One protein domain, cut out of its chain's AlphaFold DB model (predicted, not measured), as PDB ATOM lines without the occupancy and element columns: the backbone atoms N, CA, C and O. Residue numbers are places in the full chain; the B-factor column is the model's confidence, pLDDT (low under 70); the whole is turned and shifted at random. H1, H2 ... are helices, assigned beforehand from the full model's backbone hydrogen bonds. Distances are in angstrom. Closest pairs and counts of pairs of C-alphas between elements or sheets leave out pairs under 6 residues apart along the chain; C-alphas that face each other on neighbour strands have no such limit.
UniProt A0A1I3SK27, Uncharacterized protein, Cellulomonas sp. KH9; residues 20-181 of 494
ATOM      1  N   MET A  20     107.160  94.906  50.946       88.81
ATOM      2  CA  MET A  20     107.846  93.976  51.847       88.81
ATOM      3  C   MET A  20     107.753  94.376  53.331       88.81
ATOM      4  O   MET A  20     108.344  93.687  54.165       88.81
ATOM      5  N   ASP A  21     107.034  95.454  53.662       87.62
ATOM      6  CA  ASP A  21     106.929  96.061  54.998       87.62
ATOM      7  C   ASP A  21     108.271  96.431  55.654       87.62
ATOM      8  O   ASP A  21     108.442  96.358  56.877       87.62
ATOM      9  N   GLU A  22     109.270  96.826  54.867       88.12
ATOM     10  CA  GLU A  22     110.574  97.244  55.390       88.12
ATOM     11  C   GLU A  22     110.572  98.758  55.665       88.12
ATOM     12  O   GLU A  22     111.312  99.522  55.042       88.12
ATOM     13  N   PHE A  23     109.719  99.205  56.598       85.88
ATOM     14  CA  PHE A  23     109.425 100.630  56.826       85.88
ATOM     15  C   PHE A  23     110.642 101.488  57.191       85.88
ATOM     16  O   PHE A  23     110.734 102.627  56.736       85.88
ATOM     17  N   ASP A  24     111.632 100.951  57.907       84.88
ATOM     18  CA  ASP A  24     112.872 101.692  58.178       84.88
ATOM     19  C   ASP A  24     113.645 101.989  56.877       84.88
ATOM     20  O   ASP A  24     114.270 103.043  56.730       84.88
ATOM     21  N   VAL A  25     113.601 101.054  55.918       89.94
ATOM     22  CA  VAL A  25     114.207 101.210  54.588       89.94
ATOM     23  C   VAL A  25     113.370 102.175  53.754       89.94
ATOM     24  O   VAL A  25     113.939 103.062  53.119       89.94
ATOM     25  N   VAL A  26     112.034 102.072  53.816       90.75
ATOM     26  CA  VAL A  26     111.111 103.046  53.207       90.75
ATOM     27  C   VAL A  26     111.443 104.457  53.687       90.75
ATOM     28  O   VAL A  26     111.603 105.343  52.856       90.75
ATOM     29  N   ARG A  27     111.636 104.672  54.994       88.75
ATOM     30  CA  ARG A  27     111.997 105.980  55.563       88.75
ATOM     31  C   ARG A  27     113.277 106.544  54.940       88.75
ATOM     32  O   ARG A  27     113.281 107.690  54.504       88.75
ATOM     33  N   GLY A  28     114.341 105.741  54.841       89.56
ATOM     34  CA  GLY A  28     115.598 106.168  54.210       89.56
ATOM     35  C   GLY A  28     115.458 106.483  52.713       89.56
ATOM     36  O   GLY A  28     116.008 107.471  52.221       89.56
ATOM     37  N   LEU A  29     114.676 105.675  51.990       91.25
ATOM     38  CA  LEU A  29     114.393 105.879  50.566       91.25
ATOM     39  C   LEU A  29     113.581 107.149  50.317       91.25
ATOM     40  O   LEU A  29     113.923 107.941  49.441       91.25
ATOM     41  N   VAL A  30     112.536 107.363  51.114       90.56
ATOM     42  CA  VAL A  30     111.691 108.551  51.031       90.56
ATOM     43  C   VAL A  30     112.489 109.803  51.388       90.56
ATOM     44  O   VAL A  30     112.372 110.805  50.692       90.56
ATOM     45  N   GLU A  31     113.333 109.762  52.420       89.50
ATOM     46  CA  GLU A  31     114.175 110.905  52.788       89.50
ATOM     47  C   GLU A  31     115.179 111.257  51.680       89.50
ATOM     48  O   GLU A  31     115.408 112.431  51.397       89.50
ATOM     49  N   THR A  32     115.740 110.253  50.997       87.56
ATOM     50  CA  THR A  32     116.592 110.485  49.820       87.56
ATOM     51  C   THR A  32     115.806 111.153  48.689       87.56
ATOM     52  O   THR A  32     116.289 112.119  48.101       87.56
ATOM     53  N   HIS A  33     114.602 110.661  48.391       86.62
ATOM     54  CA  HIS A  33     113.746 111.223  47.347       86.62
ATOM     55  C   HIS A  33     113.318 112.664  47.671       86.62
ATOM     56  O   HIS A  33     113.452 113.548  46.830       86.62
ATOM     57  N   ALA A  34     112.956 112.943  48.925       86.38
ATOM     58  CA  ALA A  34     112.558 114.269  49.401       86.38
ATOM     59  C   ALA A  34     113.632 115.348  49.243       86.38
ATOM     60  O   ALA A  34     113.313 116.516  49.036       86.38
ATOM     61  N   ARG A  35     114.912 114.968  49.333       86.75
ATOM     62  CA  ARG A  35     116.033 115.892  49.097       86.75
ATOM     63  C   ARG A  35     116.169 116.298  47.630       86.75
ATOM     64  O   ARG A  35     116.819 117.302  47.357       86.75
ATOM     65  N   ARG A  36     115.607 115.513  46.707       84.69
ATOM     66  CA  ARG A  36     115.624 115.783  45.264       84.69
ATOM     67  C   ARG A  36     114.363 116.524  44.838       84.69
ATOM     68  O   ARG A  36     114.473 117.580  44.225       84.69
ATOM     69  N   THR A  37     113.207 116.001  45.239       81.81
ATOM     70  CA  THR A  37     111.898 116.478  44.788       81.81
ATOM     71  C   THR A  37     110.995 116.711  46.006       81.81
ATOM     72  O   THR A  37     110.270 115.816  46.441       81.81
ATOM     73  N   PRO A  38     111.075 117.895  46.646       79.19
ATOM     74  CA  PRO A  38     110.243 118.221  47.797       79.19
ATOM     75  C   PRO A  38     108.830 118.610  47.343       79.19
ATOM     76  O   PRO A  38     108.531 119.786  47.136       79.19
ATOM     77  N   ASP A  39     107.946 117.624  47.216       83.56
ATOM     78  CA  ASP A  39     106.526 117.823  46.909       83.56
ATOM     79  C   ASP A  39     105.595 117.366  48.053       83.56
ATOM     80  O   ASP A  39     106.027 116.892  49.114       83.56
ATOM     81  N   ALA A  40     104.290 117.591  47.873       81.00
ATOM     82  CA  ALA A  40     103.272 117.257  48.868       81.00
ATOM     83  C   ALA A  40     103.140 115.738  49.084       81.00
ATOM     84  O   ALA A  40     103.018 115.292  50.229       81.00
ATOM     85  N   ASP A  41     103.235 114.944  48.017       81.00
ATOM     86  CA  ASP A  41     103.123 113.483  48.073       81.00
ATOM     87  C   ASP A  41     104.310 112.862  48.817       81.00
ATOM     88  O   ASP A  41     104.161 111.949  49.637       81.00
ATOM     89  N   THR A  42     105.501 113.410  48.601       83.75
ATOM     90  CA  THR A  42     106.725 113.026  49.293       83.75
ATOM     91  C   THR A  42     106.661 113.413  50.763       83.75
ATOM     92  O   THR A  42     107.047 112.614  51.615       83.75
ATOM     93  N   ARG A  43     106.101 114.580  51.105       87.75
ATOM     94  CA  ARG A  43     105.851 114.964  52.506       87.75
ATOM     95  C   ARG A  43     104.906 113.983  53.205       87.75
ATOM     96  O   ARG A  43     105.230 113.516  54.297       87.75
ATOM     97  N   ALA A  44     103.796 113.610  52.567       88.19
ATOM     98  CA  ALA A  44     102.863 112.618  53.105       88.19
ATOM     99  C   ALA A  44     103.527 111.241  53.288       88.19
ATOM    100  O   ALA A  44     103.362 110.595  54.324       88.19
ATOM    101  N   ALA A  45     104.346 110.811  52.322       87.94
ATOM    102  CA  ALA A  45     105.106 109.568  52.423       87.94
ATOM    103  C   ALA A  45     106.136 109.593  53.568       87.94
ATOM    104  O   ALA A  45     106.300 108.582  54.253       87.94
ATOM    105  N   ARG A  46     106.803 110.733  53.811       89.62
ATOM    106  CA  ARG A  46     107.743 110.908  54.937       89.62
ATOM    107  C   ARG A  46     107.028 110.780  56.273       89.62
ATOM    108  O   ARG A  46     107.483 110.031  57.133       89.62
ATOM    109  N   ALA A  47     105.897 111.465  56.418       91.62
ATOM    110  CA  ALA A  47     105.089 111.409  57.629       91.62
ATOM    111  C   ALA A  47     104.554 109.994  57.890       91.62
ATOM    112  O   ALA A  47     104.657 109.483  59.003       91.62
ATOM    113  N   ARG A  48     104.070 109.308  56.843       92.00
ATOM    114  CA  ARG A  48     103.641 107.908  56.943       92.00
ATOM    115  C   ARG A  48     104.790 107.015  57.414       92.00
ATOM    116  O   ARG A  48     104.593 106.213  58.322       92.00
ATOM    117  N   ALA A  49     105.979 107.158  56.831       90.31
ATOM    118  CA  ALA A  49     107.144 106.373  57.224       90.31
ATOM    119  C   ALA A  49     107.553 106.624  58.688       90.31
ATOM    120  O   ALA A  49     107.839 105.664  59.396       90.31
ATOM    121  N   ALA A  50     107.520 107.877  59.160       90.31
ATOM    122  CA  ALA A  50     107.781 108.221  60.562       90.31
ATOM    123  C   ALA A  50     106.765 107.573  61.522       90.31
ATOM    124  O   ALA A  50     107.147 106.976  62.528       90.31
ATOM    125  N   MET A  51     105.477 107.586  61.165       92.06
ATOM    126  CA  MET A  51     104.426 106.931  61.950       92.06
ATOM    127  C   MET A  51     104.639 105.409  62.044       92.06
ATOM    128  O   MET A  51     104.570 104.834  63.135       92.06
ATOM    129  N   PHE A  52     104.978 104.734  60.938       90.75
ATOM    130  CA  PHE A  52     105.273 103.294  60.972       90.75
ATOM    131  C   PHE A  52     106.548 102.961  61.763       90.75
ATOM    132  O   PHE A  52     106.555 101.967  62.492       90.75
ATOM    133  N   ASP A  53     107.561 103.830  61.725       86.88
ATOM    134  CA  ASP A  53     108.785 103.738  62.541       86.88
ATOM    135  C   ASP A  53     108.522 103.962  64.049       86.88
ATOM    136  O   ASP A  53     109.358 103.643  64.888       86.88
ATOM    137  N   GLY A  54     107.315 104.411  64.418       89.56
ATOM    138  CA  GLY A  54     106.902 104.615  65.808       89.56
ATOM    139  C   GLY A  54     107.175 106.018  66.346       89.56
ATOM    140  O   GLY A  54     107.159 106.198  67.560       89.56
ATOM    141  N   ASP A  55     107.385 106.999  65.466       92.62
ATOM    142  CA  ASP A  55     107.537 108.414  65.812       92.62
ATOM    143  C   ASP A  55     106.352 109.240  65.270       92.62
ATOM    144  O   ASP A  55     106.454 109.913  64.235       92.62
ATOM    145  N   PRO A  56     105.172 109.160  65.920       94.56
ATOM    146  CA  PRO A  56     103.995 109.904  65.483       94.56
ATOM    147  C   PRO A  56     104.152 111.423  65.663       94.56
ATOM    148  O   PRO A  56     103.536 112.179  64.919       94.56
ATOM    149  N   ALA A  57     104.999 111.883  66.591       94.62
ATOM    150  CA  ALA A  57     105.277 113.308  66.760       94.62
ATOM    151  C   ALA A  57     106.022 113.869  65.539       94.62
ATOM    152  O   ALA A  57     105.567 114.844  64.943       94.62
ATOM    153  N   ALA A  58     107.078 113.188  65.078       93.19
ATOM    154  CA  ALA A  58     107.776 113.581  63.856       93.19
ATOM    155  C   ALA A  58     106.865 113.539  62.619       93.19
ATOM    156  O   ALA A  58     107.016 114.359  61.714       93.19
ATOM    157  N   ALA A  59     105.905 112.609  62.565       93.38
ATOM    158  CA  ALA A  59     104.926 112.571  61.482       93.38
ATOM    159  C   ALA A  59     104.077 113.854  61.424       93.38
ATOM    160  O   ALA A  59     103.876 114.388  60.333       93.38
ATOM    161  N   LEU A  60     103.624 114.368  62.575       93.31
ATOM    162  CA  LEU A  60     102.900 115.640  62.654       93.31
ATOM    163  C   LEU A  60     103.798 116.823  62.283       93.31
ATOM    164  O   LEU A  60     103.410 117.622  61.435       93.31
ATOM    165  N   ASP A  61     105.023 116.880  62.809       92.19
ATOM    166  CA  ASP A  61     105.979 117.949  62.489       92.19
ATOM    167  C   ASP A  61     106.280 118.034  60.981       92.19
ATOM    168  O   ASP A  61     106.399 119.122  60.415       92.19
ATOM    169  N   ILE A  62     106.378 116.883  60.302       91.12
ATOM    170  CA  ILE A  62     106.599 116.809  58.851       91.12
ATOM    171  C   ILE A  62     105.398 117.352  58.070       91.12
ATOM    172  O   ILE A  62     105.591 117.973  57.022       91.12
ATOM    173  N   LEU A  63     104.175 117.091  58.538       89.75
ATOM    174  CA  LEU A  63     102.947 117.572  57.897       89.75
ATOM    175  C   LEU A  63     102.666 119.049  58.219       89.75
ATOM    176  O   LEU A  63     102.022 119.718  57.409       89.75
ATOM    177  N   GLY A  64     103.228 119.567  59.315       81.31
ATOM    178  CA  GLY A  64     103.053 120.934  59.805       81.31
ATOM    179  C   GLY A  64     101.788 121.095  60.650       81.31
ATOM    180  O   GLY A  64     101.169 120.104  61.034       81.31
ATOM    181  N   ASP A  65     101.389 122.347  60.917       64.31
ATOM    182  CA  ASP A  65     100.112 122.683  61.568       64.31
ATOM    183  C   ASP A  65      98.944 122.302  60.651       64.31
ATOM    184  O   ASP A  65      98.327 123.132  59.976       64.31
ATOM    185  N   VAL A  66      98.638 121.012  60.598       60.69
ATOM    186  CA  VAL A  66      97.356 120.552  60.100       60.69
ATOM    187  C   VAL A  66      96.370 120.897  61.205       60.69
ATOM    188  O   VAL A  66      96.505 120.406  62.324       60.69
ATOM    189  N   GLY A  67      95.459 121.832  60.922       56.91
ATOM    190  CA  GLY A  67      94.457 122.293  61.883       56.91
ATOM    191  C   GLY A  67      93.564 121.156  62.384       56.91
ATOM    192  O   GLY A  67      93.845 119.975  62.198       56.91
ATOM    193  N   GLU A  68      92.441 121.490  63.011       61.69
ATOM    194  CA  GLU A  68      91.449 120.484  63.390       61.69
ATOM    195  C   GLU A  68      90.872 119.835  62.113       61.69
ATOM    196  O   GLU A  68      89.952 120.356  61.486       61.69
ATOM    197  N   ILE A  69      91.500 118.748  61.653       66.25
ATOM    198  CA  ILE A  69      91.057 118.015  60.469       66.25
ATOM    199  C   ILE A  69      89.855 117.189  60.885       66.25
ATOM    200  O   ILE A  69      90.000 116.207  61.624       66.25
ATOM    201  N   ASP A  70      88.697 117.578  60.373       67.25
ATOM    202  CA  ASP A  70      87.489 116.777  60.417       67.25
ATOM    203  C   ASP A  70      87.469 115.841  59.200       67.25
ATOM    204  O   ASP A  70      87.193 116.264  58.075       67.25
ATOM    205  N   LEU A  71      87.800 114.564  59.417       68.88
ATOM    206  CA  LEU A  71      87.714 113.545  58.366       68.88
ATOM    207  C   LEU A  71      86.263 113.226  57.966       68.88
ATOM    208  O   LEU A  71      86.053 112.619  56.916       68.88
ATOM    209  N   ASP A  72      85.282 113.613  58.789       63.53
ATOM    210  CA  ASP A  72      83.857 113.399  58.539       63.53
ATOM    211  C   ASP A  72      83.225 114.581  57.764       63.53
ATOM    212  O   ASP A  72      82.089 114.482  57.284       63.53
ATOM    213  N   ALA A  73      83.951 115.695  57.590       62.16
ATOM    214  CA  ALA A  73      83.485 116.846  56.824       62.16
ATOM    215  C   ALA A  73      83.391 116.529  55.321       62.16
ATOM    216  O   ALA A  73      84.243 115.856  54.741       62.16
ATOM    217  N   ALA A  74      82.357 117.061  54.659       48.69
ATOM    218  CA  ALA A  74      82.119 116.891  53.225       48.69
ATOM    219  C   ALA A  74      83.205 117.596  52.379       48.69
ATOM    220  O   ALA A  74      83.016 118.710  51.892       48.69
ATOM    221  N   GLY A  75      84.352 116.941  52.210       60.34
ATOM    222  CA  GLY A  75      85.495 117.382  51.416       60.34
ATOM    223  C   GLY A  75      86.337 116.193  50.944       60.34
ATOM    224  O   GLY A  75      86.153 115.063  51.394       60.34
ATOM    225  N   SER A  76      87.251 116.418  49.995       66.38
ATOM    226  CA  SER A  76      88.179 115.377  49.545       66.38
ATOM    227  C   SER A  76      89.249 115.139  50.613       66.38
ATOM    228  O   SER A  76      90.206 115.905  50.699       66.38
ATOM    229  N   VAL A  77      89.089 114.085  51.413       75.31
ATOM    230  CA  VAL A  77      90.101 113.633  52.379       75.31
ATOM    231  C   VAL A  77      91.358 113.189  51.628       75.31
ATOM    232  O   VAL A  77      91.298 112.299  50.776       75.31
ATOM    233  N   SER A  78      92.503 113.798  51.938       86.69
ATOM    234  CA  SER A  78      93.797 113.400  51.382       86.69
ATOM    235  C   SER A  78      94.481 112.336  52.250       86.69
ATOM    236  O   SER A  78      94.195 112.179  53.437       86.69
ATOM    237  N   TRP A  79      95.450 111.603  51.694       87.62
ATOM    238  CA  TRP A  79      96.249 110.662  52.494       87.62
ATOM    239  C   TRP A  79      97.100 111.353  53.565       87.62
ATOM    240  O   TRP A  79      97.387 110.739  54.591       87.62
ATOM    241  N   ALA A  80      97.487 112.613  53.351       89.31
ATOM    242  CA  ALA A  80      98.171 113.405  54.367       89.31
ATOM    243  C   ALA A  80      97.269 113.621  55.592       89.31
ATOM    244  O   ALA A  80      97.728 113.452  56.721       89.31
ATOM    245  N   ASP A  81      95.979 113.880  55.365       89.94
ATOM    246  CA  ASP A  81      94.982 114.059  56.424       89.94
ATOM    247  C   ASP A  81      94.796 112.780  57.246       89.94
ATOM    248  O   ASP A  81      94.824 112.810  58.478       89.94
ATOM    249  N   VAL A  82      94.689 111.633  56.566       91.88
ATOM    250  CA  VAL A  82      94.587 110.314  57.214       91.88
ATOM    251  C   VAL A  82      95.817 110.030  58.080       91.88
ATOM    252  O   VAL A  82      95.681 109.554  59.206       91.88
ATOM    253  N   VAL A  83      97.022 110.343  57.593       93.69
ATOM    254  CA  VAL A  83      98.270 110.146  58.349       93.69
ATOM    255  C   VAL A  83      98.358 111.096  59.547       93.69
ATOM    256  O   VAL A  83      98.756 110.654  60.623       93.69
ATOM    257  N   ALA A  84      97.957 112.361  59.402       93.19
ATOM    258  CA  ALA A  84      97.929 113.317  60.511       93.19
ATOM    259  C   ALA A  84      96.973 112.866  61.624       93.19
ATOM    260  O   ALA A  84      97.326 112.877  62.803       93.19
ATOM    261  N   VAL A  85      95.767 112.421  61.264       93.75
ATOM    262  CA  VAL A  85      94.779 111.912  62.230       93.75
ATOM    263  C   VAL A  85      95.277 110.627  62.887       93.75
ATOM    264  O   VAL A  85      95.174 110.482  64.101       93.75
ATOM    265  N   ALA A  86      95.901 109.728  62.128       95.69
ATOM    266  CA  ALA A  86      96.515 108.526  62.679       95.69
ATOM    267  C   ALA A  86      97.665 108.830  63.649       95.69
ATOM    268  O   ALA A  86      97.801 108.155  64.667       95.69
ATOM    269  N   ALA A  87      98.472 109.855  63.373       95.75
ATOM    270  CA  ALA A  87      99.532 110.291  64.273       95.75
ATOM    271  C   ALA A  87      98.973 110.897  65.574       95.75
ATOM    272  O   ALA A  87      99.464 110.570  66.652       95.75
ATOM    273  N   ARG A  88      97.894 111.694  65.506       94.88
ATOM    274  CA  ARG A  88      97.168 112.166  66.702       94.88
ATOM    275  C   ARG A  88      96.586 111.005  67.509       94.88
ATOM    276  O   ARG A  88      96.800 110.933  68.716       94.88
ATOM    277  N   ALA A  89      95.935 110.059  66.835       96.25
ATOM    278  CA  ALA A  89      95.408 108.849  67.458       96.25
ATOM    279  C   ALA A  89      96.513 108.054  68.171       96.25
ATOM    280  O   ALA A  89      96.348 107.674  69.327       96.25
ATOM    281  N   ALA A  90      97.672 107.875  67.528       97.12
ATOM    282  CA  ALA A  90      98.844 107.218  68.106       97.12
ATOM    283  C   ALA A  90      99.403 107.932  69.353       97.12
ATOM    284  O   ALA A  90     100.011 107.283  70.200       97.12
ATOM    285  N   LEU A  91      99.191 109.247  69.475       96.38
ATOM    286  CA  LEU A  91      99.541 110.050  70.652       96.38
ATOM    287  C   LEU A  91      98.454 110.040  71.747       96.38
ATOM    288  O   LEU A  91      98.636 110.679  72.782       96.38
ATOM    289  N   GLY A  92      97.354 109.302  71.552       95.25
ATOM    290  CA  GLY A  92      96.283 109.117  72.539       95.25
ATOM    291  C   GLY A  92      95.035 109.979  72.329       95.25
ATOM    292  O   GLY A  92      94.197 110.044  73.228       95.25
ATOM    293  N   ASP A  93      94.889 110.641  71.178       95.25
ATOM    294  CA  ASP A  93      93.650 111.338  70.806       95.25
ATOM    295  C   ASP A  93      92.563 110.319  70.402       95.25
ATOM    296  O   ASP A  93      92.580 109.737  69.314       95.25
ATOM    297  N   GLU A  94      91.619 110.075  71.311       95.06
ATOM    298  CA  GLU A  94      90.532 109.106  71.119       95.06
ATOM    299  C   GLU A  94      89.537 109.525  70.034       95.06
ATOM    300  O   GLU A  94      89.009 108.665  69.323       95.06
ATOM    301  N   ASP A  95      89.300 110.828  69.868       93.25
ATOM    302  CA  ASP A  95      88.389 111.338  68.845       93.25
ATOM    303  C   ASP A  95      89.007 111.146  67.456       93.25
ATOM    304  O   ASP A  95      88.324 110.696  66.529       93.25
ATOM    305  N   ALA A  96      90.320 111.366  67.333       93.50
ATOM    306  CA  ALA A  96      91.080 111.049  66.127       93.50
ATOM    307  C   ALA A  96      91.045 109.548  65.796       93.50
ATOM    308  O   ALA A  96      90.831 109.176  64.638       93.50
ATOM    309  N   LEU A  97      91.197 108.668  66.794       95.31
ATOM    310  CA  LEU A  97      91.083 107.221  66.578       95.31
ATOM    311  C   LEU A  97      89.666 106.830  66.130       95.31
ATOM    312  O   LEU A  97      89.504 106.017  65.216       95.31
ATOM    313  N   GLY A  98      88.641 107.429  66.741       93.81
ATOM    314  CA  GLY A  98      87.245 107.234  66.364       93.81
ATOM    315  C   GLY A  98      86.954 107.680  64.929       93.81
ATOM    316  O   GLY A  98      86.294 106.948  64.190       93.81
ATOM    317  N   ALA A  99      87.474 108.838  64.516       91.88
ATOM    318  CA  ALA A  99      87.363 109.340  63.147       91.88
ATOM    319  C   ALA A  99      88.051 108.398  62.148       91.88
ATOM    320  O   ALA A  99      87.441 107.988  61.160       91.88
ATOM    321  N   LEU A 100      89.279 107.962  62.449       93.06
ATOM    322  CA  LEU A 100      90.014 107.009  61.615       93.06
ATOM    323  C   LEU A 100      89.247 105.686  61.462       93.06
ATOM    324  O   LEU A 100      89.141 105.139  60.367       93.06
ATOM    325  N   HIS A 101      88.648 105.183  62.543       93.94
ATOM    326  CA  HIS A 101      87.831 103.976  62.480       93.94
ATOM    327  C   HIS A 101      86.592 104.150  61.584       93.94
ATOM    328  O   HIS A 101      86.314 103.267  60.773       93.94
ATOM    329  N   ARG A 102      85.869 105.276  61.688       91.50
ATOM    330  CA  ARG A 102      84.677 105.567  60.863       91.50
ATOM    331  C   ARG A 102      85.007 105.666  59.377       91.50
ATOM    332  O   ARG A 102      84.338 105.023  58.570       91.50
ATOM    333  N   VAL A 103      86.066 106.396  59.026       88.81
ATOM    334  CA  VAL A 103      86.524 106.559  57.635       88.81
ATOM    335  C   VAL A 103      86.804 105.208  56.980       88.81
ATOM    336  O   VAL A 103      86.424 104.980  55.832       88.81
ATOM    337  N   GLY A 104      87.396 104.274  57.727       86.75
ATOM    338  CA  GLY A 104      87.706 102.934  57.237       86.75
ATOM    339  C   GLY A 104      86.497 102.088  56.824       86.75
ATOM    340  O   GLY A 104      86.647 101.218  55.969       86.75
ATOM    341  N   GLN A 105      85.302 102.330  57.379       87.56
ATOM    342  CA  GLN A 105      84.133 101.451  57.201       87.56
ATOM    343  C   GLN A 105      83.581 101.429  55.767       87.56
ATOM    344  O   GLN A 105      82.943 100.454  55.371       87.56
ATOM    345  N   GLY A 106      83.818 102.486  54.984       82.88
ATOM    346  CA  GLY A 106      83.351 102.598  53.597       82.88
ATOM    347  C   GLY A 106      84.394 102.240  52.536       82.88
ATOM    348  O   GLY A 106      84.069 102.217  51.348       82.88
ATOM    349  N   LEU A 107      85.647 101.990  52.929       88.75
ATOM    350  CA  LEU A 107      86.746 101.789  51.985       88.75
ATOM    351  C   LEU A 107      86.758 100.362  51.432       88.75
ATOM    352  O   LEU A 107      86.490  99.390  52.135       88.75
ATOM    353  N   GLN A 108      87.141 100.226  50.161       88.56
ATOM    354  CA  GLN A 108      87.310  98.932  49.494       88.56
ATOM    355  C   GLN A 108      88.631  98.870  48.716       88.56
ATOM    356  O   GLN A 108      89.237  99.891  48.383       88.56
ATOM    357  N   GLY A 109      89.084  97.650  48.419       88.75
ATOM    358  CA  GLY A 109      90.268  97.409  47.592       88.75
ATOM    359  C   GLY A 109      91.592  97.864  48.238       88.75
ATOM    360  O   GLY A 109      91.715  97.862  49.464       88.75
ATOM    361  N   PRO A 110      92.601  98.258  47.436       87.56
ATOM    362  CA  PRO A 110      93.941  98.611  47.934       87.56
ATOM    363  C   PRO A 110      93.968  99.771  48.943       87.56
ATOM    364  O   PRO A 110      94.832  99.828  49.822       87.56
ATOM    365  N   VAL A 111      93.008 100.692  48.833       89.00
ATOM    366  CA  VAL A 111      92.851 101.836  49.744       89.00
ATOM    367  C   VAL A 111      92.445 101.360  51.141       89.00
ATOM    368  O   VAL A 111      93.027 101.813  52.123       89.00
ATOM    369  N   ALA A 112      91.525 100.392  51.233       91.12
ATOM    370  CA  ALA A 112      91.122  99.790  52.506       91.12
ATOM    371  C   ALA A 112      92.290  99.082  53.200       91.12
ATOM    372  O   ALA A 112      92.457  99.216  54.409       91.12
ATOM    373  N   VAL A 113      93.137  98.387  52.431       91.50
ATOM    374  CA  VAL A 113      94.349  97.744  52.960       91.50
ATOM    375  C   VAL A 113      95.287  98.795  53.551       91.50
ATOM    376  O   VAL A 113      95.658  98.705  54.717       91.50
ATOM    377  N   THR A 114      95.614  99.837  52.783       89.81
ATOM    378  CA  THR A 114      96.540 100.895  53.222       89.81
ATOM    379  C   THR A 114      96.022 101.614  54.469       89.81
ATOM    380  O   THR A 114      96.764 101.814  55.430       89.81
ATOM    381  N   HIS A 115      94.729 101.944  54.483       93.69
ATOM    382  CA  HIS A 115      94.063 102.535  55.637       93.69
ATOM    383  C   HIS A 115      94.094 101.599  56.851       93.69
ATOM    384  O   HIS A 115      94.413 102.034  57.953       93.69
ATOM    385  N   GLY A 116      93.810 100.309  56.661       94.88
ATOM    386  CA  GLY A 116      93.846  99.316  57.731       94.88
ATOM    387  C   GLY A 116      95.225  99.214  58.383       94.88
ATOM    388  O   GLY A 116      95.300  99.176  59.607       94.88
ATOM    389  N   TYR A 117      96.317  99.244  57.608       93.75
ATOM    390  CA  TYR A 117      97.677  99.267  58.170       93.75
ATOM    391  C   TYR A 117      97.911 100.501  59.048       93.75
ATOM    392  O   TYR A 117      98.505 100.396  60.120       93.75
ATOM    393  N   ILE A 118      97.434 101.665  58.600       94.94
ATOM    394  CA  ILE A 118      97.551 102.928  59.337       94.94
ATOM    395  C   ILE A 118      96.728 102.879  60.631       94.94
ATOM    396  O   ILE A 118      97.256 103.195  61.694       94.94
ATOM    397  N   LEU A 119      95.473 102.425  60.561       96.94
ATOM    398  CA  LEU A 119      94.592 102.265  61.720       96.94
ATOM    399  C   LEU A 119      95.171 101.284  62.740       96.94
ATOM    400  O   LEU A 119      95.239 101.603  63.925       96.94
ATOM    401  N   ALA A 120      95.619 100.112  62.286       96.31
ATOM    402  CA  ALA A 120      96.194  99.104  63.163       96.31
ATOM    403  C   ALA A 120      97.443  99.643  63.867       96.31
ATOM    404  O   ALA A 120      97.569  99.519  65.084       96.31
ATOM    405  N   ARG A 121      98.338 100.313  63.127       95.38
ATOM    406  CA  ARG A 121      99.554 100.899  63.697       95.38
ATOM    407  C   ARG A 121      99.260 102.031  64.680       95.38
ATOM    408  O   ARG A 121      99.872 102.065  65.745       95.38
ATOM    409  N   ALA A 122      98.328 102.925  64.356       97.31
ATOM    410  CA  ALA A 122      97.920 104.000  65.253       97.31
ATOM    411  C   ALA A 122      97.324 103.448  66.554       97.31
ATOM    412  O   ALA A 122      97.732 103.852  67.641       97.31
ATOM    413  N   ALA A 123      96.430 102.460  66.450       97.19
ATOM    414  CA  ALA A 123      95.841 101.791  67.604       97.19
ATOM    415  C   ALA A 123      96.893 101.053  68.456       97.19
ATOM    416  O   ALA A 123      96.818 101.100  69.683       97.19
ATOM    417  N   GLU A 124      97.895 100.408  67.843       95.25
ATOM    418  CA  GLU A 124      99.014  99.794  68.576       95.25
ATOM    419  C   GLU A 124      99.789 100.822  69.403       95.25
ATOM    420  O   GLU A 124     100.032 100.590  70.586       95.25
ATOM    421  N   LEU A 125     100.175 101.941  68.782       95.12
ATOM    422  CA  LEU A 125     100.952 103.001  69.429       95.12
ATOM    423  C   LEU A 125     100.160 103.692  70.547       95.12
ATOM    424  O   LEU A 125     100.727 104.003  71.591       95.12
ATOM    425  N   ALA A 126      98.843 103.827  70.375       96.38
ATOM    426  CA  ALA A 126      97.927 104.341  71.389       96.38
ATOM    427  C   ALA A 126      97.659 103.357  72.549       96.38
ATOM    428  O   ALA A 126      96.919 103.678  73.479       96.38
ATOM    429  N   GLY A 127      98.175 102.121  72.488       94.81
ATOM    430  CA  GLY A 127      97.868 101.066  73.464       94.81
ATOM    431  C   GLY A 127      96.446 100.495  73.351       94.81
ATOM    432  O   GLY A 127      95.997  99.743  74.218       94.81
ATOM    433  N   ARG A 128      95.719 100.805  72.272       96.38
ATOM    434  CA  ARG A 128      94.359 100.321  71.979       96.38
ATOM    435  C   ARG A 128      94.404  98.959  71.291       96.38
ATOM    436  O   ARG A 128      93.960  98.779  70.157       96.38
ATOM    437  N   HIS A 129      94.949  97.978  72.006       95.00
ATOM    438  CA  HIS A 129      95.266  96.664  71.454       95.00
ATOM    439  C   HIS A 129      94.067  95.902  70.878       95.00
ATOM    440  O   HIS A 129      94.232  95.222  69.878       95.00
ATOM    441  N   GLU A 130      92.864  96.031  71.442       95.25
ATOM    442  CA  GLU A 130      91.675  95.352  70.898       95.25
ATOM    443  C   GLU A 130      91.342  95.818  69.471       95.25
ATOM    444  O   GLU A 130      91.040  95.001  68.601       95.25
ATOM    445  N   VAL A 131      91.459  97.126  69.213       96.06
ATOM    446  CA  VAL A 131      91.231  97.717  67.885       96.06
ATOM    447  C   VAL A 131      92.343  97.307  66.925       96.06
ATOM    448  O   VAL A 131      92.063  96.913  65.792       96.06
ATOM    449  N   ALA A 132      93.599  97.358  67.377       96.44
ATOM    450  CA  ALA A 132      94.740  96.912  66.584       96.44
ATOM    451  C   ALA A 132      94.603  95.438  66.174       96.44
ATOM    452  O   ALA A 132      94.715  95.110  64.996       96.44
ATOM    453  N   ASP A 133      94.292  94.564  67.130       96.50
ATOM    454  CA  ASP A 133      94.191  93.118  66.942       96.50
ATOM    455  C   ASP A 133      93.066  92.746  65.969       96.50
ATOM    456  O   ASP A 133      93.279  91.965  65.038       96.50
ATOM    457  N   ALA A 134      91.885  93.351  66.136       96.12
ATOM    458  CA  ALA A 134      90.776  93.181  65.201       96.12
ATOM    459  C   ALA A 134      91.136  93.668  63.789       96.12
ATOM    460  O   ALA A 134      90.806  93.007  62.803       96.12
ATOM    461  N   THR A 135      91.855  94.789  63.681       96.44
ATOM    462  CA  THR A 135      92.264  95.341  62.383       96.44
ATOM    463  C   THR A 135      93.310  94.455  61.701       96.44
ATOM    464  O   THR A 135      93.211  94.222  60.498       96.44
ATOM    465  N   TRP A 136      94.271  93.894  62.444       96.19
ATOM    466  CA  TRP A 136      95.249  92.947  61.894       96.19
ATOM    467  C   TRP A 136      94.602  91.659  61.387       96.19
ATOM    468  O   TRP A 136      94.961  91.187  60.309       96.19
ATOM    469  N   HIS A 137      93.623  91.108  62.108       94.88
ATOM    470  CA  HIS A 137      92.865  89.955  61.618       94.88
ATOM    471  C   HIS A 137      92.066  90.284  60.357       94.88
ATOM    472  O   HIS A 137      92.139  89.535  59.388       94.88
ATOM    473  N   LEU A 138      91.375  91.427  60.326       94.19
ATOM    474  CA  LEU A 138      90.651  91.862  59.133       94.19
ATOM    475  C   LEU A 138      91.593  92.013  57.929       94.19
ATOM    476  O   LEU A 138      91.283  91.548  56.835       94.19
ATOM    477  N   LEU A 139      92.769  92.619  58.127       94.50
ATOM    478  CA  LEU A 139      93.785  92.758  57.083       94.50
ATOM    479  C   LEU A 139      94.255  91.406  56.544       94.50
ATOM    480  O   LEU A 139      94.470  91.287  55.341       94.50
ATOM    481  N   GLN A 140      94.384  90.388  57.396       94.69
ATOM    482  CA  GLN A 140      94.754  89.037  56.970       94.69
ATOM    483  C   GLN A 140      93.734  88.416  56.008       94.69
ATOM    484  O   GLN A 140      94.115  87.618  55.152       94.69
ATOM    485  N   GLU A 141      92.456  88.778  56.128       92.12
ATOM    486  CA  GLU A 141      91.390  88.270  55.260       92.12
ATOM    487  C   GLU A 141      91.360  88.967  53.891       92.12
ATOM    488  O   GLU A 141      90.996  88.344  52.893       92.12
ATOM    489  N   ILE A 142      91.741  90.250  53.831       90.38
ATOM    490  CA  ILE A 142      91.563  91.093  52.634       90.38
ATOM    491  C   ILE A 142      92.861  91.421  51.884       90.38
ATOM    492  O   ILE A 142      92.801  91.854  50.731       90.38
ATOM    493  N   ALA A 143      94.026  91.256  52.512       87.88
ATOM    494  CA  ALA A 143      95.325  91.600  51.942       87.88
ATOM    495  C   ALA A 143      96.179  90.345  51.685       87.88
ATOM    496  O   ALA A 143      96.073  89.356  52.413       87.88
ATOM    497  N   PRO A 144      97.074  90.367  50.678       83.19
ATOM    498  CA  PRO A 144      98.091  89.331  50.558       83.19
ATOM    499  C   PRO A 144      98.937  89.288  51.837       83.19
ATOM    500  O   PRO A 144      99.331  90.326  52.367       83.19
ATOM    501  N   GLY A 145      99.214  88.079  52.330       80.44
ATOM    502  CA  GLY A 145      99.974  87.879  53.560       80.44
ATOM    503  C   GLY A 145     101.390  88.432  53.437       80.44
ATOM    504  O   GLY A 145     102.233  87.851  52.757       80.44
ATOM    505  N   THR A 146     101.656  89.549  54.107       86.19
ATOM    506  CA  THR A 146     102.999  90.111  54.219       86.19
ATOM    507  C   THR A 146     103.691  89.629  55.497       86.19
ATOM    508  O   THR A 146     103.087  89.015  56.385       86.19
ATOM    509  N   THR A 147     104.989  89.907  55.609       88.38
ATOM    510  CA  THR A 147     105.782  89.495  56.774       88.38
ATOM    511  C   THR A 147     105.366  90.249  58.039       88.38
ATOM    512  O   THR A 147     105.279  89.635  59.105       88.38
ATOM    513  N   LEU A 148     105.087  91.559  57.960       89.88
ATOM    514  CA  LEU A 148     104.607  92.308  59.123       89.88
ATOM    515  C   LEU A 148     103.249  91.779  59.576       89.88
ATOM    516  O   LEU A 148     103.114  91.419  60.743       89.88
ATOM    517  N   LEU A 149     102.287  91.701  58.653       92.88
ATOM    518  CA  LEU A 149     100.923  91.265  58.936       92.88
ATOM    519  C   LEU A 149     100.909  89.895  59.604       92.88
ATOM    520  O   LEU A 149     100.306  89.726  60.661       92.88
ATOM    521  N   THR A 150     101.662  88.948  59.037       94.50
ATOM    522  CA  THR A 150     101.807  87.604  59.602       94.50
ATOM    523  C   THR A 150     102.301  87.682  61.045       94.50
ATOM    524  O   THR A 150     101.649  87.150  61.936       94.50
ATOM    525  N   ARG A 151     103.397  88.401  61.327       94.75
ATOM    526  CA  ARG A 151     103.939  88.509  62.697       94.75
ATOM    527  C   ARG A 151     102.953  89.127  63.679       94.75
ATOM    528  O   ARG A 151     102.857  88.645  64.804       94.75
ATOM    529  N   ARG A 152     102.220  90.166  63.271       95.38
ATOM    530  CA  ARG A 152     101.211  90.804  64.126       95.38
ATOM    531  C   ARG A 152     100.089  89.834  64.459       95.38
ATOM    532  O   ARG A 152      99.833  89.617  65.638       95.38
ATOM    533  N   VAL A 153      99.524  89.158  63.462       96.06
ATOM    534  CA  VAL A 153      98.500  88.127  63.684       96.06
ATOM    535  C   VAL A 153      99.007  87.014  64.601       96.06
ATOM    536  O   VAL A 153      98.305  86.612  65.522       96.06
ATOM    537  N   LEU A 154     100.251  86.558  64.425       97.25
ATOM    538  CA  LEU A 154     100.831  85.520  65.277       97.25
ATOM    539  C   LEU A 154     100.898  85.914  66.761       97.25
ATOM    540  O   LEU A 154     100.706  85.056  67.630       97.25
ATOM    541  N   VAL A 155     101.154  87.193  67.055       97.50
ATOM    542  CA  VAL A 155     101.092  87.743  68.419       97.50
ATOM    543  C   VAL A 155      99.654  87.682  68.936       97.50
ATOM    544  O   VAL A 155      99.427  87.141  70.020       97.50
ATOM    545  N   VAL A 156      98.683  88.156  68.149       96.06
ATOM    546  CA  VAL A 156      97.256  88.150  68.521       96.06
ATOM    547  C   VAL A 156      96.744  86.734  68.784       96.06
ATOM    548  O   VAL A 156      96.165  86.466  69.838       96.06
ATOM    549  N   ASP A 157      97.023  85.790  67.886       96.12
ATOM    550  CA  ASP A 157      96.599  84.394  68.007       96.12
ATOM    551  C   ASP A 157      97.142  83.725  69.273       96.12
ATOM    552  O   ASP A 157      96.439  82.938  69.926       96.12
ATOM    553  N   THR A 158      98.388  84.053  69.629       97.00
ATOM    554  CA  THR A 158      99.054  83.539  70.830       97.00
ATOM    555  C   THR A 158      98.444  84.124  72.100       97.00
ATOM    556  O   THR A 158      98.221  83.381  73.063       97.00
ATOM    557  N   LEU A 159      98.138  85.423  72.106       96.25
ATOM    558  CA  LEU A 159      97.484  86.101  73.228       96.25
ATOM    559  C   LEU A 159      96.061  85.594  73.445       96.25
ATOM    560  O   LEU A 159      95.660  85.321  74.573       96.25
ATOM    561  N   ALA A 160      95.322  85.370  72.359       94.62
ATOM    562  CA  ALA A 160      93.960  84.854  72.391       94.62
ATOM    563  C   ALA A 160      93.884  83.335  72.671       94.62
ATOM    564  O   ALA A 160      92.817  82.722  72.540       94.62
ATOM    565  N   ARG A 161      94.999  82.682  73.042       96.00
ATOM    566  CA  ARG A 161      94.993  81.257  73.394       96.00
ATOM    567  C   ARG A 161      94.048  80.973  74.561       96.00
ATOM    568  O   ARG A 161      93.893  81.767  75.483       96.00
ATOM    569  N   SER A 162      93.446  79.786  74.550       95.25
ATOM    570  CA  SER A 162      92.554  79.388  75.638       95.25
ATOM    571  C   SER A 162      93.322  79.244  76.957       95.25
ATOM    572  O   SER A 162      94.271  78.474  77.060       95.25
ATOM    573  N   THR A 163      92.865  79.928  78.000       91.56
ATOM    574  CA  THR A 163      93.414  79.790  79.358       91.56
ATOM    575  C   THR A 163      92.782  78.631  80.133       91.56
ATOM    576  O   THR A 163      93.233  78.298  81.230       91.56
ATOM    577  N   THR A 164      91.774  77.961  79.567       93.12
ATOM    578  CA  THR A 164      91.007  76.881  80.212       93.12
ATOM    579  C   THR A 164      91.122  75.538  79.484       93.12
ATOM    580  O   THR A 164      91.140  74.492  80.139       93.12
ATOM    581  N   ASP A 165      91.273  75.541  78.155       95.12
ATOM    582  CA  ASP A 165      91.473  74.352  77.325       95.12
ATOM    583  C   ASP A 165      92.920  74.259  76.816       95.12
ATOM    584  O   ASP A 165      93.334  74.911  75.852       95.12
ATOM    585  N   ALA A 166      93.687  73.359  77.435       92.81
ATOM    586  CA  ALA A 166      95.074  73.103  77.063       92.81
ATOM    587  C   ALA A 166      95.224  72.573  75.628       92.81
ATOM    588  O   ALA A 166      96.244  72.835  74.994       92.81
ATOM    589  N   ALA A 167      94.246  71.835  75.092       91.88
ATOM    590  CA  ALA A 167      94.327  71.307  73.735       91.88
ATOM    591  C   ALA A 167      94.155  72.427  72.701       91.88
ATOM    592  O   ALA A 167      94.942  72.504  71.756       91.88
ATOM    593  N   ALA A 168      93.177  73.318  72.894       94.75
ATOM    594  CA  ALA A 168      93.001  74.501  72.051       94.75
ATOM    595  C   ALA A 168      94.208  75.447  72.118       94.75
ATOM    596  O   ALA A 168      94.699  75.876  71.072       94.75
ATOM    597  N   ALA A 169      94.735  75.708  73.315       95.31
ATOM    598  CA  ALA A 169      95.934  76.525  73.489       95.31
ATOM    599  C   ALA A 169      97.163  75.916  72.802       95.31
ATOM    600  O   ALA A 169      97.874  76.607  72.078       95.31
ATOM    601  N   THR A 170      97.367  74.602  72.952       94.75
ATOM    602  CA  THR A 170      98.458  73.872  72.284       94.75
ATOM    603  C   THR A 170      98.353  73.971  70.760       94.75
ATOM    604  O   THR A 170      99.376  74.125  70.097       94.75
ATOM    605  N   ARG A 171      97.139  73.898  70.191       94.56
ATOM    606  CA  ARG A 171      96.934  74.057  68.741       94.56
ATOM    607  C   ARG A 171      97.303  75.458  68.262       94.56
ATOM    608  O   ARG A 171      97.996  75.555  67.259       94.56
ATOM    609  N   ARG A 172      96.891  76.510  68.978       96.12
ATOM    610  CA  ARG A 172      97.219  77.900  68.612       96.12
ATOM    611  C   ARG A 172      98.718  78.172  68.690       96.12
ATOM    612  O   ARG A 172      99.304  78.540  67.686       96.12
ATOM    613  N   VAL A 173      99.362  77.854  69.818       97.06
ATOM    614  CA  VAL A 173     100.826  77.997  69.961       97.06
ATOM    615  C   VAL A 173     101.572  77.175  68.904       97.06
ATOM    616  O   VAL A 173     102.574  77.624  68.353       97.06
ATOM    617  N   GLY A 174     101.085  75.968  68.600       95.19
ATOM    618  CA  GLY A 174     101.662  75.125  67.558       95.19
ATOM    619  C   GLY A 174     101.510  75.686  66.154       95.19
ATOM    620  O   GLY A 174     102.469  75.609  65.393       95.19
ATOM    621  N   ALA A 175     100.355  76.265  65.825       95.31
ATOM    622  CA  ALA A 175     100.139  76.962  64.563       95.31
ATOM    623  C   ALA A 175     101.076  78.168  64.449       95.31
ATOM    624  O   ALA A 175     101.801  78.270  63.466       95.31
ATOM    625  N   THR A 176     101.181  78.988  65.499       96.88
ATOM    626  CA  THR A 176     102.107  80.124  65.536       96.88
ATOM    627  C   THR A 176     103.552  79.707  65.305       96.88
ATOM    628  O   THR A 176     104.241  80.257  64.448       96.88
ATOM    629  N   ALA A 177     104.019  78.705  66.047       96.62
ATOM    630  CA  ALA A 177     105.376  78.216  65.892       96.62
ATOM    631  C   ALA A 177     105.591  77.590  64.502       96.62
ATOM    632  O   ALA A 177     106.669  77.736  63.939       96.62
ATOM    633  N   ARG A 178     104.586  76.910  63.933       95.25
ATOM    634  CA  ARG A 178     104.654  76.324  62.586       95.25
ATOM    635  C   ARG A 178     104.804  77.411  61.524       95.25
ATOM    636  O   ARG A 178     105.727  77.323  60.723       95.25
ATOM    637  N   THR A 179     103.986  78.459  61.583       95.50
ATOM    638  CA  THR A 179     104.096  79.609  60.681       95.50
ATOM    639  C   THR A 179     105.466  80.274  60.801       95.50
ATOM    640  O   THR A 179     106.093  80.525  59.783       95.50
ATOM    641  N   LEU A 180     105.998  80.476  62.014       95.94
ATOM    642  CA  LEU A 180     107.350  81.028  62.206       95.94
ATOM    643  C   LEU A 180     108.463  80.156  61.602       95.94
ATOM    644  O   LEU A 180     109.466  80.698  61.147       95.94
ATOM    645  N   VAL A 181     108.310  78.828  61.593       93.25
ATOM    646  CA  VAL A 181     109.258  77.912  60.927       93.25
ATOM    647  C   VAL A 181     109.203  78.046  59.403       93.25
ATOM    648  O   VAL A 181     110.217  77.840  58.743       93.25
TER     649      VAL A 181
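AT A GLANCE: This is residues 20 to 181 of the 494 residues of an uncharacterized protein of Cellulomonas sp. KH9 (UniProt A0A1I3SK27). Six helices, H1 to H6, make a body at one end of an elongated domain, and from it H7, H8 and H9 lead away in a chain of helix on helix, H7 packing on H6, H8 on H7 and H9 on H8. In the body, H4, H5 and H6 form an up-and-down bundle of three; H2 and H3 pack on H4, and H1 covers H2. The 162 printed residues hold nine named helices, H1 to H9 in chain order, and no named strand; the class is all helix. The whole is compact by its radius of gyration of the C-alphas, 17.1 A, with spans of 55 by 34 by 27 A.

IN THESE COORDINATES: H1 covers residues 23 to 34 and begins at C-alpha 23, at (109.425, 100.630, 56.826). H2 follows at residues 40 to 53, 20.0 A long, then H3 at 56 to 63. H4 runs from 79 to 90 and H5 from 94 to 104. H6, the longest helix, runs from 109 to 125 over 24.9 A, beginning at (90.268, 97.409, 47.592). H7 is residues 129 to 142, 20.0 A long, and H8 is 147 to 159. H9, residues 166 to 181, measures 22.0 A and ends at C-alpha 181, at (109.258, 77.912, 60.927).

HOW THE PARTS SIT: H1 touches H2 as a hairpin, closest at the C-alphas of Arg 27 and Ala 49, 5.1 A apart. H2 and H3 form a hairpin at a shallow tilt of 6 degrees, with the C-alphas of Ala 47 and Ala 59 closest at 4.0 A. H4 touches H2, closest at the C-alphas of Ala 44 and Ala 80, 4.9 A apart. In the bundle, where each helix runs against the one before it, H4 and H5 stand at a steep tilt of 41 degrees, with the C-alphas of Ala 89 and Leu 97 closest at 4.7 A. H5 and H6 stand at a shallow tilt of 18 degrees, closest at the C-alphas of Gly 104 and His 115, 6.6 A apart. H6 and H7 are a hairpin, with the C-alphas of Ala 120 and Ala 132 closest at 4.3 A. H7 and H8 touch at a steep tilt of 52 degrees, opposite ways, closest at the C-alphas of Asp 133 and Val 156, 6.0 A apart. Residues 154 to 158 of H8 touch H9, closest at the C-alphas of Leu 154 and Thr 176, 5.6 A apart. H7 and H9 are apart. In each of the nine helices every O i to N i+4 pair is within hydrogen-bond range.

THE WHOLE: The two C-alphas farthest apart, those of Arg 36 and Thr 164, are 57.8 A from each other. The printed part has no cut. The link from H3 to H4, residues 64 to 78, is long; its residues 65 to 76 have pLDDT under 70. Residues 163 to 168, of which 166 to 168 belong to H9, stand free.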